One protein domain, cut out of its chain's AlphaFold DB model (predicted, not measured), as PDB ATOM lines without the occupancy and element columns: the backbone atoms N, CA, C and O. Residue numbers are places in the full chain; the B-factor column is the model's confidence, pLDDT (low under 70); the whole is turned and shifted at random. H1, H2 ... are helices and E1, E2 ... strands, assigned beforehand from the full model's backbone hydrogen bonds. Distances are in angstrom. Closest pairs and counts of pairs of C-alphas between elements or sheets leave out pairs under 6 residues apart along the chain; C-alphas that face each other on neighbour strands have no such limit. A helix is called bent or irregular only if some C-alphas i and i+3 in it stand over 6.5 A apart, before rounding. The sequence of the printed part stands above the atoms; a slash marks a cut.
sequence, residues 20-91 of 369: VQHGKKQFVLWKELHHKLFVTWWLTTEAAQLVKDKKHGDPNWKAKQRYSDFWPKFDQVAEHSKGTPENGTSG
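This is residues 20 to 91 of the 369 residues of an uncharacterized protein of Coccidioides posadasii RMSCC 3488 (UniProt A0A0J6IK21). A small antiparallel sheet, E1 E2 E3, is only grazed by H1, and H1 turns a corner into H2, away from the sheet; a long loop, residues 53 to 76, leads back to E3. The 72 printed residues, in order E1 E2 H1 H2 E3, are mixed, with 29 in named elements. The whole is compact, radius of gyration of the C-alphas 11.8 A, spanning 31 by 29 by 20 A.

Find C-alpha 20 at (-29.516, -28.861, 35.155), where E1, residues 20 to 22, begins. E2, 25 to 29, H1, 32 to 42, 14.4 A long, and H2, 46 to 52, follow; E3, 77 to 79, ends at (-24.469, -35.245, 30.045).

Look at hairpin E1 and E2: N 20 and O 27 are 2.8 A apart. For E2 and E3, N 28 and O 78 are 2.8 A apart. H1 is irregular, C-alphas 33 and 36 being 8.3 A apart, with 5 of 7 O i to N i+4 pairs within hydrogen-bond range; H2 has every pair. H1 and H2 are close but not clearly touching, C-alphas of Trp 42 and Ala 48 6.5 A apart, about perpendicular at 88 degrees.

The printed part has no cut; H2 to E3 is a long link. Confidence is under 70 in 27 residues, among them 62 to 75.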
ATOM      1  N   VAL A  20     -28.182 -28.408  34.755       76.94
ATOM      2  CA  VAL A  20     -29.516 -28.861  35.155       76.94
ATOM      3  C   VAL A  20     -29.439 -30.317  35.572       76.94
ATOM      4  O   VAL A  20     -28.787 -31.142  34.934       76.94
ATOM      5  N   GLN A  21     -30.110 -30.640  36.670       74.88
ATOM      6  CA  GLN A  21     -30.184 -31.994  37.188       74.88
ATOM      7  C   GLN A  21     -31.546 -32.601  36.862       74.88
ATOM      8  O   GLN A  21     -32.583 -31.989  37.103       74.88
ATOM      9  N   HIS A  22     -31.543 -33.827  36.345       63.19
ATOM     10  CA  HIS A  22     -32.758 -34.608  36.153       63.19
ATOM     11  C   HIS A  22     -32.526 -36.033  36.667       63.19
ATOM     12  O   HIS A  22     -31.773 -36.828  36.094       63.19
ATOM     13  N   GLY A  23     -33.156 -36.352  37.801       74.50
ATOM     14  CA  GLY A  23     -32.915 -37.593  38.535       74.50
ATOM     15  C   GLY A  23     -31.475 -37.685  39.059       74.50
ATOM     16  O   GLY A  23     -30.975 -36.770  39.711       74.50
ATOM     17  N   LYS A  24     -30.798 -38.806  38.771       75.19
ATOM     18  CA  LYS A  24     -29.399 -39.054  39.175       75.19
ATOM     19  C   LYS A  24     -28.359 -38.480  38.202       75.19
ATOM     20  O   LYS A  24     -27.167 -38.628  38.445       75.19
ATOM     21  N   LYS A  25     -28.795 -37.876  37.092       75.69
ATOM     22  CA  LYS A  25     -27.914 -37.342  36.050       75.69
ATOM     23  C   LYS A  25     -27.893 -35.818  36.072       75.69
ATOM     24  O   LYS A  25     -28.905 -35.176  36.354       75.69
ATOM     25  N   GLN A  26     -26.739 -35.262  35.723       79.31
ATOM     26  CA  GLN A  26     -26.528 -33.833  35.521       79.31
ATOM     27  C   GLN A  26     -26.225 -33.565  34.052       79.31
ATOM     28  O   GLN A  26     -25.524 -34.344  33.405       79.31
ATOM     29  N   PHE A  27     -26.743 -32.454  33.547       83.44
ATOM     30  CA  PHE A  27     -26.635 -32.040  32.158       83.44
ATOM     31  C   PHE A  27     -26.116 -30.612  32.106       83.44
ATOM     32  O   PHE A  27     -26.593 -29.748  32.838       83.44
ATOM     33  N   VAL A  28     -25.150 -30.370  31.233       83.38
ATOM     34  CA  VAL A  28     -24.621 -29.037  30.960       83.38
ATOM     35  C   VAL A  28     -25.381 -28.477  29.766       83.38
ATOM     36  O   VAL A  28     -25.462 -29.130  28.720       83.38
ATOM     37  N   LEU A  29     -25.969 -27.292  29.929       81.50
ATOM     38  CA  LEU A  29     -26.716 -26.629  28.866       81.50
ATOM     39  C   LEU A  29     -25.781 -25.896  27.925       81.50
ATOM     40  O   LEU A  29     -24.908 -25.130  28.342       81.50
ATOM     41  N   TRP A  30     -26.052 -26.065  26.642       79.81
ATOM     42  CA  TRP A  30     -25.447 -25.259  25.610       79.81
ATOM     43  C   TRP A  30     -26.098 -23.864  25.597       79.81
ATOM     44  O   TRP A  30     -27.319 -23.733  25.504       79.81
ATOM     45  N   LYS A  31     -25.288 -22.804  25.704       78.38
ATOM     46  CA  LYS A  31     -25.733 -21.401  25.634       78.38
ATOM     47  C   LYS A  31     -24.816 -20.602  24.720       78.38
ATOM     48  O   LYS A  31     -23.599 -20.672  24.858       78.38
ATOM     49  N   GLU A  32     -25.398 -19.770  23.860       76.50
ATOM     50  CA  GLU A  32     -24.663 -18.955  22.882       76.50
ATOM     51  C   GLU A  32     -23.614 -18.042  23.524       76.50
ATOM     52  O   GLU A  32     -22.453 -18.037  23.103       76.50
ATOM     53  N   LEU A  33     -24.000 -17.360  24.607       78.38
ATOM     54  CA  LEU A  33     -23.133 -16.455  25.363       78.38
ATOM     55  C   LEU A  33     -21.868 -17.152  25.900       78.38
ATOM     56  O   LEU A  33     -20.822 -16.522  26.018       78.38
ATOM     57  N   HIS A  34     -21.943 -18.460  26.171       78.44
ATOM     58  CA  HIS A  34     -20.850 -19.252  26.741       78.44
ATOM     59  C   HIS A  34     -20.412 -20.408  25.828       78.44
ATOM     60  O   HIS A  34     -19.783 -21.356  26.299       78.44
ATOM     61  N   HIS A  35     -20.698 -20.347  24.518       79.75
ATOM     62  CA  HIS A  35     -20.469 -21.487  23.622       79.75
ATOM     63  C   HIS A  35     -18.997 -21.912  23.570       79.75
ATOM     64  O   HIS A  35     -18.710 -23.103  23.506       79.75
ATOM     65  N   LYS A  36     -18.056 -20.957  23.631       80.44
ATOM     66  CA  LYS A  36     -16.618 -21.266  23.635       80.44
ATOM     67  C   LYS A  36     -16.248 -22.089  24.864       80.44
ATOM     68  O   LYS A  36     -15.628 -23.132  24.718       80.44
ATOM     69  N   LEU A  37     -16.700 -21.665  26.045       82.44
ATOM     70  CA  LEU A  37     -16.471 -22.384  27.302       82.44
ATOM     71  C   LEU A  37     -17.111 -23.775  27.267       82.44
ATOM     72  O   LEU A  37     -16.471 -24.753  27.644       82.44
ATOM     73  N   PHE A  38     -18.336 -23.873  26.741       84.44
ATOM     74  CA  PHE A  38     -19.038 -25.144  26.585       84.44
ATOM     75  C   PHE A  38     -18.286 -26.108  25.663       84.44
ATOM     76  O   PHE A  38     -18.070 -27.257  26.031       84.44
ATOM     77  N   VAL A  39     -17.863 -25.659  24.477       81.94
ATOM     78  CA  VAL A  39     -17.157 -26.508  23.504       81.94
ATOM     79  C   VAL A  39     -15.781 -26.905  24.035       81.94
ATOM     80  O   VAL A  39     -15.401 -28.067  23.914       81.94
ATOM     81  N   THR A  40     -15.050 -25.984  24.671       83.81
ATOM     82  CA  THR A  40     -13.755 -26.285  25.295       83.81
ATOM     83  C   THR A  40     -13.890 -27.349  26.380       83.81
ATOM     84  O   THR A  40     -13.109 -28.296  26.381       83.81
ATOM     85  N   TRP A  41     -14.901 -27.248  27.247       87.88
ATOM     86  CA  TRP A  41     -15.212 -28.294  28.221       87.88
ATOM     87  C   TRP A  41     -15.618 -29.604  27.528       87.88
ATOM     88  O   TRP A  41     -15.030 -30.651  27.791       87.88
ATOM     89  N   TRP A  42     -16.555 -29.566  26.578       85.81
ATOM     90  CA  TRP A  42     -17.065 -30.764  25.907       85.81
ATOM     91  C   TRP A  42     -15.955 -31.562  25.209       85.81
ATOM     92  O   TRP A  42     -15.919 -32.788  25.314       85.81
ATOM     93  N   LEU A  43     -14.990 -30.883  24.580       82.88
ATOM     94  CA  LEU A  43     -13.837 -31.502  23.912       82.88
ATOM     95  C   LEU A  43     -12.923 -32.317  24.843       82.88
ATOM     96  O   LEU A  43     -12.101 -33.095  24.350       82.88
ATOM     97  N   THR A  44     -13.054 -32.150  26.160       82.50
ATOM     98  CA  THR A  44     -12.295 -32.902  27.172       82.50
ATOM     99  C   THR A  44     -13.024 -34.152  27.685       82.50
ATOM    100  O   THR A  44     -12.446 -34.929  28.443       82.50
ATOM    101  N   THR A  45     -14.262 -34.384  27.236       85.25
ATOM    102  CA  THR A  45     -15.104 -35.514  27.658       85.25
ATOM    103  C   THR A  45     -14.882 -36.783  26.825       85.25
ATOM    104  O   THR A  45     -14.382 -36.741  25.698       85.25
ATOM    105  N   GLU A  46     -15.305 -37.938  27.357       83.31
ATOM    106  CA  GLU A  46     -15.218 -39.230  26.654       83.31
ATOM    107  C   GLU A  46     -16.001 -39.219  25.327       83.31
ATOM    108  O   GLU A  46     -15.531 -39.763  24.326       83.31
ATOM    109  N   ALA A  47     -17.155 -38.546  25.273       79.69
ATOM    110  CA  ALA A  47     -17.956 -38.433  24.057       79.69
ATOM    111  C   ALA A  47     -17.209 -37.732  22.914       79.69
ATOM    112  O   ALA A  47     -17.242 -38.216  21.781       79.69
ATOM    113  N   ALA A  48     -16.484 -36.647  23.197       79.88
ATOM    114  CA  ALA A  48     -15.681 -35.960  22.186       79.88
ATOM    115  C   ALA A  48     -14.529 -36.836  21.670       79.88
ATOM    116  O   ALA A  48     -14.185 -36.799  20.487       79.88
ATOM    117  N   GLN A  49     -13.956 -37.674  22.537       78.75
ATOM    118  CA  GLN A  49     -12.921 -38.623  22.135       78.75
ATOM    119  C   GLN A  49     -13.473 -39.722  21.213       78.75
ATOM    120  O   GLN A  49     -12.836 -40.072  20.223       78.75
ATOM    121  N   LEU A  50     -14.696 -40.200  21.458       76.88
ATOM    122  CA  LEU A  50     -15.365 -41.173  20.586       76.88
ATOM    123  C   LEU A  50     -15.715 -40.608  19.196       76.88
ATOM    124  O   LEU A  50     -15.757 -41.369  18.226       76.88
ATOM    125  N   VAL A  51     -15.943 -39.295  19.087       75.62
ATOM    126  CA  VAL A  51     -16.100 -38.601  17.796       75.62
ATOM    127  C   VAL A  51     -14.762 -38.510  17.060       75.62
ATOM    128  O   VAL A  51     -14.695 -38.825  15.871       75.62
ATOM    129  N   LYS A  52     -13.670 -38.174  17.763       72.56
ATOM    130  CA  LYS A  52     -12.310 -38.177  17.184       72.56
ATOM    131  C   LYS A  52     -11.904 -39.556  16.659       72.56
ATOM    132  O   LYS A  52     -11.317 -39.649  15.584       72.56
ATOM    133  N   ASP A  53     -12.300 -40.619  17.357       76.19
ATOM    134  CA  ASP A  53     -12.105 -42.014  16.939       76.19
ATOM    135  C   ASP A  53     -12.996 -42.433  15.745       76.19
ATOM    136  O   ASP A  53     -12.999 -43.606  15.365       76.19
ATOM    137  N   LYS A  54     -13.789 -41.515  15.168       73.69
ATOM    138  CA  LYS A  54     -14.787 -41.758  14.105       73.69
ATOM    139  C   LYS A  54     -15.841 -42.817  14.454       73.69
ATOM    140  O   LYS A  54     -16.512 -43.336  13.564       73.69
ATOM    141  N   LYS A  55     -16.018 -43.142  15.739       60.88
ATOM    142  CA  LYS A  55     -17.040 -44.101  16.194       60.88
ATOM    143  C   LYS A  55     -18.434 -43.479  16.207       60.88
ATOM    144  O   LYS A  55     -19.417 -44.202  16.094       60.88
ATOM    145  N   HIS A  56     -18.514 -42.159  16.365       61.81
ATOM    146  CA  HIS A  56     -19.756 -41.389  16.392       61.81
ATOM    147  C   HIS A  56     -19.601 -40.109  15.561       61.81
ATOM    148  O   HIS A  56     -18.498 -39.580  15.438       61.81
ATOM    149  N   GLY A  57     -20.700 -39.627  14.975       61.88
ATOM    150  CA  GLY A  57     -20.723 -38.354  14.248       61.88
ATOM    151  C   GLY A  57     -20.590 -37.155  15.190       61.88
ATOM    152  O   GLY A  57     -21.019 -37.227  16.342       61.88
ATOM    153  N   ASP A  58     -20.000 -36.068  14.691       67.62
ATOM    154  CA  ASP A  58     -19.799 -34.836  15.457       67.62
ATOM    155  C   ASP A  58     -21.149 -34.154  15.761       67.62
ATOM    156  O   ASP A  58     -21.912 -33.875  14.824       67.62
ATOM    157  N   PRO A  59     -21.502 -33.918  17.038       69.62
ATOM    158  CA  PRO A  59     -22.691 -33.152  17.379       69.62
ATOM    159  C   PRO A  59     -22.542 -31.698  16.917       69.62
ATOM    160  O   PRO A  59     -21.717 -30.935  17.413       69.62
ATOM    161  N   ASN A  60     -23.392 -31.292  15.977       69.62
ATOM    162  CA  ASN A  60     -23.420 -29.924  15.475       69.62
ATOM    163  C   ASN A  60     -24.096 -28.986  16.491       69.62
ATOM    164  O   ASN A  60     -25.307 -28.773  16.443       69.62
ATOM    165  N   TRP A  61     -23.312 -28.448  17.426       75.88
ATOM    166  CA  TRP A  61     -23.766 -27.457  18.401       75.88
ATOM    167  C   TRP A  61     -24.022 -26.108  17.711       75.88
ATOM    168  O   TRP A  61     -23.078 -25.413  17.328       75.88
ATOM    169  N   LYS A  62     -25.289 -25.715  17.527       69.56
ATOM    170  CA  LYS A  62     -25.643 -24.533  16.716       69.56
ATOM    171  C   LYS A  62     -26.142 -23.373  17.558       69.56
ATOM    172  O   LYS A  62     -27.156 -23.479  18.237       69.56
ATOM    173  N   ALA A  63     -25.538 -22.201  17.350       58.38
ATOM    174  CA  ALA A  63     -25.925 -20.997  18.076       58.38
ATOM    175  C   ALA A  63     -27.339 -20.494  17.843       58.38
ATOM    176  O   ALA A  63     -28.024 -20.087  18.777       58.38
ATOM    177  N   LYS A  64     -27.816 -20.638  16.609       57.69
ATOM    178  CA  LYS A  64     -29.177 -20.260  16.235       57.69
ATOM    179  C   LYS A  64     -30.233 -21.272  16.687       57.69
ATOM    180  O   LYS A  64     -31.420 -21.003  16.539       57.69
ATOM    181  N   GLN A  65     -29.831 -22.433  17.208       60.72
ATOM    182  CA  GLN A  65     -30.755 -23.476  17.631       60.72
ATOM    183  C   GLN A  65     -30.706 -23.627  19.148       60.72
ATOM    184  O   GLN A  65     -29.890 -24.354  19.704       60.72
ATOM    185  N   ARG A  66     -31.686 -23.017  19.817       54.31
ATOM    186  CA  ARG A  66     -32.023 -23.355  21.206       54.31
ATOM    187  C   ARG A  66     -32.682 -24.725  21.326       54.31
ATOM    188  O   ARG A  66     -33.202 -25.055  22.375       54.31
ATOM    189  N   TYR A  67     -32.727 -25.505  20.251       58.19
ATOM    190  CA  TYR A  67     -33.417 -26.778  20.230       58.19
ATOM    191  C   TYR A  67     -32.570 -27.843  19.545       58.19
ATOM    192  O   TYR A  67     -31.802 -27.532  18.633       58.19
ATOM    193  N   SER A  68     -32.681 -29.100  19.966       51.75
ATOM    194  CA  SER A  68     -32.009 -30.192  19.249       51.75
ATOM    195  C   SER A  68     -32.595 -30.373  17.840       51.75
ATOM    196  O   SER A  68     -33.801 -30.219  17.642       51.75
ATOM    197  N   ASP A  69     -31.767 -30.790  16.875       48.53
ATOM    198  CA  ASP A  69     -32.203 -31.128  15.504       48.53
ATOM    199  C   ASP A  69     -33.264 -32.255  15.467       48.53
ATOM    200  O   ASP A  69     -33.937 -32.458  14.460       48.53
ATOM    201  N   PHE A  70     -33.445 -32.976  16.576       42.12
ATOM    202  CA  PHE A  70     -34.418 -34.060  16.715       42.12
ATOM    203  C   PHE A  70     -35.692 -33.651  17.469       42.12
ATOM    204  O   PHE A  70     -36.721 -34.305  17.315       42.12
ATOM    205  N   TRP A  71     -35.645 -32.579  18.266       52.00
ATOM    206  CA  TRP A  71     -36.771 -32.062  19.044       52.00
ATOM    207  C   TRP A  71     -36.723 -30.531  19.073       52.00
ATOM    208  O   TRP A  71     -36.002 -29.963  19.900       52.00
ATOM    209  N   PRO A  72     -37.534 -29.845  18.248       54.22
ATOM    210  CA  PRO A  72     -37.495 -28.390  18.081       54.22
ATOM    211  C   PRO A  72     -38.015 -27.588  19.294       54.22
ATOM    212  O   PRO A  72     -38.304 -26.407  19.163       54.22
ATOM    213  N   LYS A  73     -38.162 -28.214  20.471       52.22
ATOM    214  CA  LYS A  73     -38.709 -27.596  21.693       52.22
ATOM    215  C   LYS A  73     -37.819 -27.716  22.939       52.22
ATOM    216  O   LYS A  73     -38.232 -27.244  23.992       52.22
ATOM    217  N   PHE A  74     -36.641 -28.340  22.855       59.09
ATOM    218  CA  PHE A  74     -35.776 -28.570  24.024       59.09
ATOM    219  C   PHE A  74     -34.332 -28.167  23.772       59.09
ATOM    220  O   PHE A  74     -33.776 -28.584  22.757       59.09
ATOM    221  N   ASP A  75     -33.738 -27.465  24.741       65.81
ATOM    222  CA  ASP A  75     -32.349 -26.998  24.724       65.81
ATOM    223  C   ASP A  75     -31.336 -28.099  24.391       65.81
ATOM    224  O   ASP A  75     -31.490 -29.267  24.754       65.81
ATOM    225  N   GLN A  76     -30.272 -27.714  23.685       78.75
ATOM    226  CA  GLN A  76     -29.155 -28.606  23.398       78.75
ATOM    227  C   GLN A  76     -28.363 -28.846  24.693       78.75
ATOM    228  O   GLN A  76     -27.931 -27.896  25.349       78.75
ATOM    229  N   VAL A  77     -28.175 -30.112  25.076       79.56
ATOM    230  CA  VAL A  77     -27.524 -30.484  26.341       79.56
ATOM    231  C   VAL A  77     -26.538 -31.636  26.173       79.56
ATOM    232  O   VAL A  77     -26.736 -32.529  25.348       79.56
ATOM    233  N   ALA A  78     -25.491 -31.640  26.997       82.88
ATOM    234  CA  ALA A  78     -24.554 -32.754  27.123       82.88
ATOM    235  C   ALA A  78     -24.561 -33.298  28.557       82.88
ATOM    236  O   ALA A  78     -24.547 -32.530  29.519       82.88
ATOM    237  N   GLU A  79     -24.578 -34.622  28.722       82.38
ATOM    238  CA  GLU A  79     -24.469 -35.245  30.045       82.38
ATOM    239  C   GLU A  79     -23.119 -34.890  30.681       82.38
ATOM    240  O   GLU A  79     -22.076 -35.087  30.066       82.38
ATOM    241  N   HIS A  80     -23.116 -34.419  31.928       81.50
ATOM    242  CA  HIS A  80     -21.899 -33.999  32.630       81.50
ATOM    243  C   HIS A  80     -20.849 -35.120  32.717       81.50
ATOM    244  O   HIS A  80     -19.669 -34.890  32.474       81.50
ATOM    245  N   SER A  81     -21.280 -36.346  33.025       80.38
ATOM    246  CA  SER A  81     -20.385 -37.466  33.343       80.38
ATOM    247  C   SER A  81     -19.555 -37.961  32.152       80.38
ATOM    248  O   SER A  81     -18.433 -38.430  32.333       80.38
ATOM    249  N   LYS A  82     -20.112 -37.890  30.939       80.19
ATOM    250  CA  LYS A  82     -19.521 -38.480  29.724       80.19
ATOM    251  C   LYS A  82     -19.448 -37.514  28.548       80.19
ATOM    252  O   LYS A  82     -18.844 -37.852  27.535       80.19
ATOM    253  N   GLY A  83     -20.083 -36.349  28.653       76.69
ATOM    254  CA  GLY A  83     -20.276 -35.397  27.560       76.69
ATOM    255  C   GLY A  83     -21.212 -35.897  26.465       76.69
ATOM    256  O   GLY A  83     -21.266 -35.304  25.392       76.69
ATOM    257  N   THR A  84     -21.935 -37.001  26.668       78.31
ATOM    258  CA  THR A  84     -22.810 -37.541  25.625       78.31
ATOM    259  C   THR A  84     -23.947 -36.561  25.347       78.31
ATOM    260  O   THR A  84     -24.647 -36.191  26.295       78.31
ATOM    261  N   PRO A  85     -24.148 -36.129  24.087       73.19
ATOM    262  CA  PRO A  85     -25.286 -35.294  23.737       73.19
ATOM    263  C   PRO A  85     -26.563 -36.084  24.017       73.19
ATOM    264  O   PRO A  85     -26.726 -37.210  23.537       73.19
ATOM    265  N   GLU A  86     -27.442 -35.529  24.843       67.31
ATOM    266  CA  GLU A  86     -28.659 -36.224  25.247       67.31
ATOM    267  C   GLU A  86     -29.822 -35.822  24.345       67.31
ATOM    268  O   GLU A  86     -30.300 -34.692  24.328       67.31
ATOM    269  N   ASN A  87     -30.256 -36.814  23.570       59.06
ATOM    270  CA  ASN A  87     -31.445 -36.779  22.739       59.06
ATOM    271  C   ASN A  87     -32.541 -37.457  23.561       59.06
ATOM    272  O   ASN A  87     -32.513 -38.680  23.706       59.06
ATOM    273  N   GLY A  88     -33.472 -36.679  24.116       51.34
ATOM    274  CA  GLY A  88     -34.349 -37.034  25.245       51.34
ATOM    275  C   GLY A  88     -35.233 -38.296  25.190       51.34
ATOM    276  O   GLY A  88     -36.132 -38.408  26.014       51.34
ATOM    277  N   THR A  89     -35.039 -39.274  24.298       56.03
ATOM    278  CA  THR A  89     -35.831 -40.518  24.275       56.03
ATOM    279  C   THR A  89     -35.053 -41.749  23.776       56.03
ATOM    280  O   THR A  89     -35.454 -42.399  22.804       56.03
ATOM    281  N   SER A  90     -33.968 -42.150  24.445       53.19
ATOM    282  CA  SER A  90     -33.330 -43.454  24.165       53.19
ATOM    283  C   SER A  90     -34.287 -44.647  24.387       53.19
ATOM    284  O   SER A  90     -34.156 -45.675  23.720       53.19
ATOM    285  N   GLY A  91     -35.306 -44.491  25.244       48.88
ATOM    286  CA  GLY A  91     -36.352 -45.493  25.492       48.88
ATOM    287  C   GLY A  91     -37.369 -45.659  24.354       48.88
ATOM    288  O   GLY A  91     -37.693 -46.785  23.985       48.88
TER     289      GLY A  91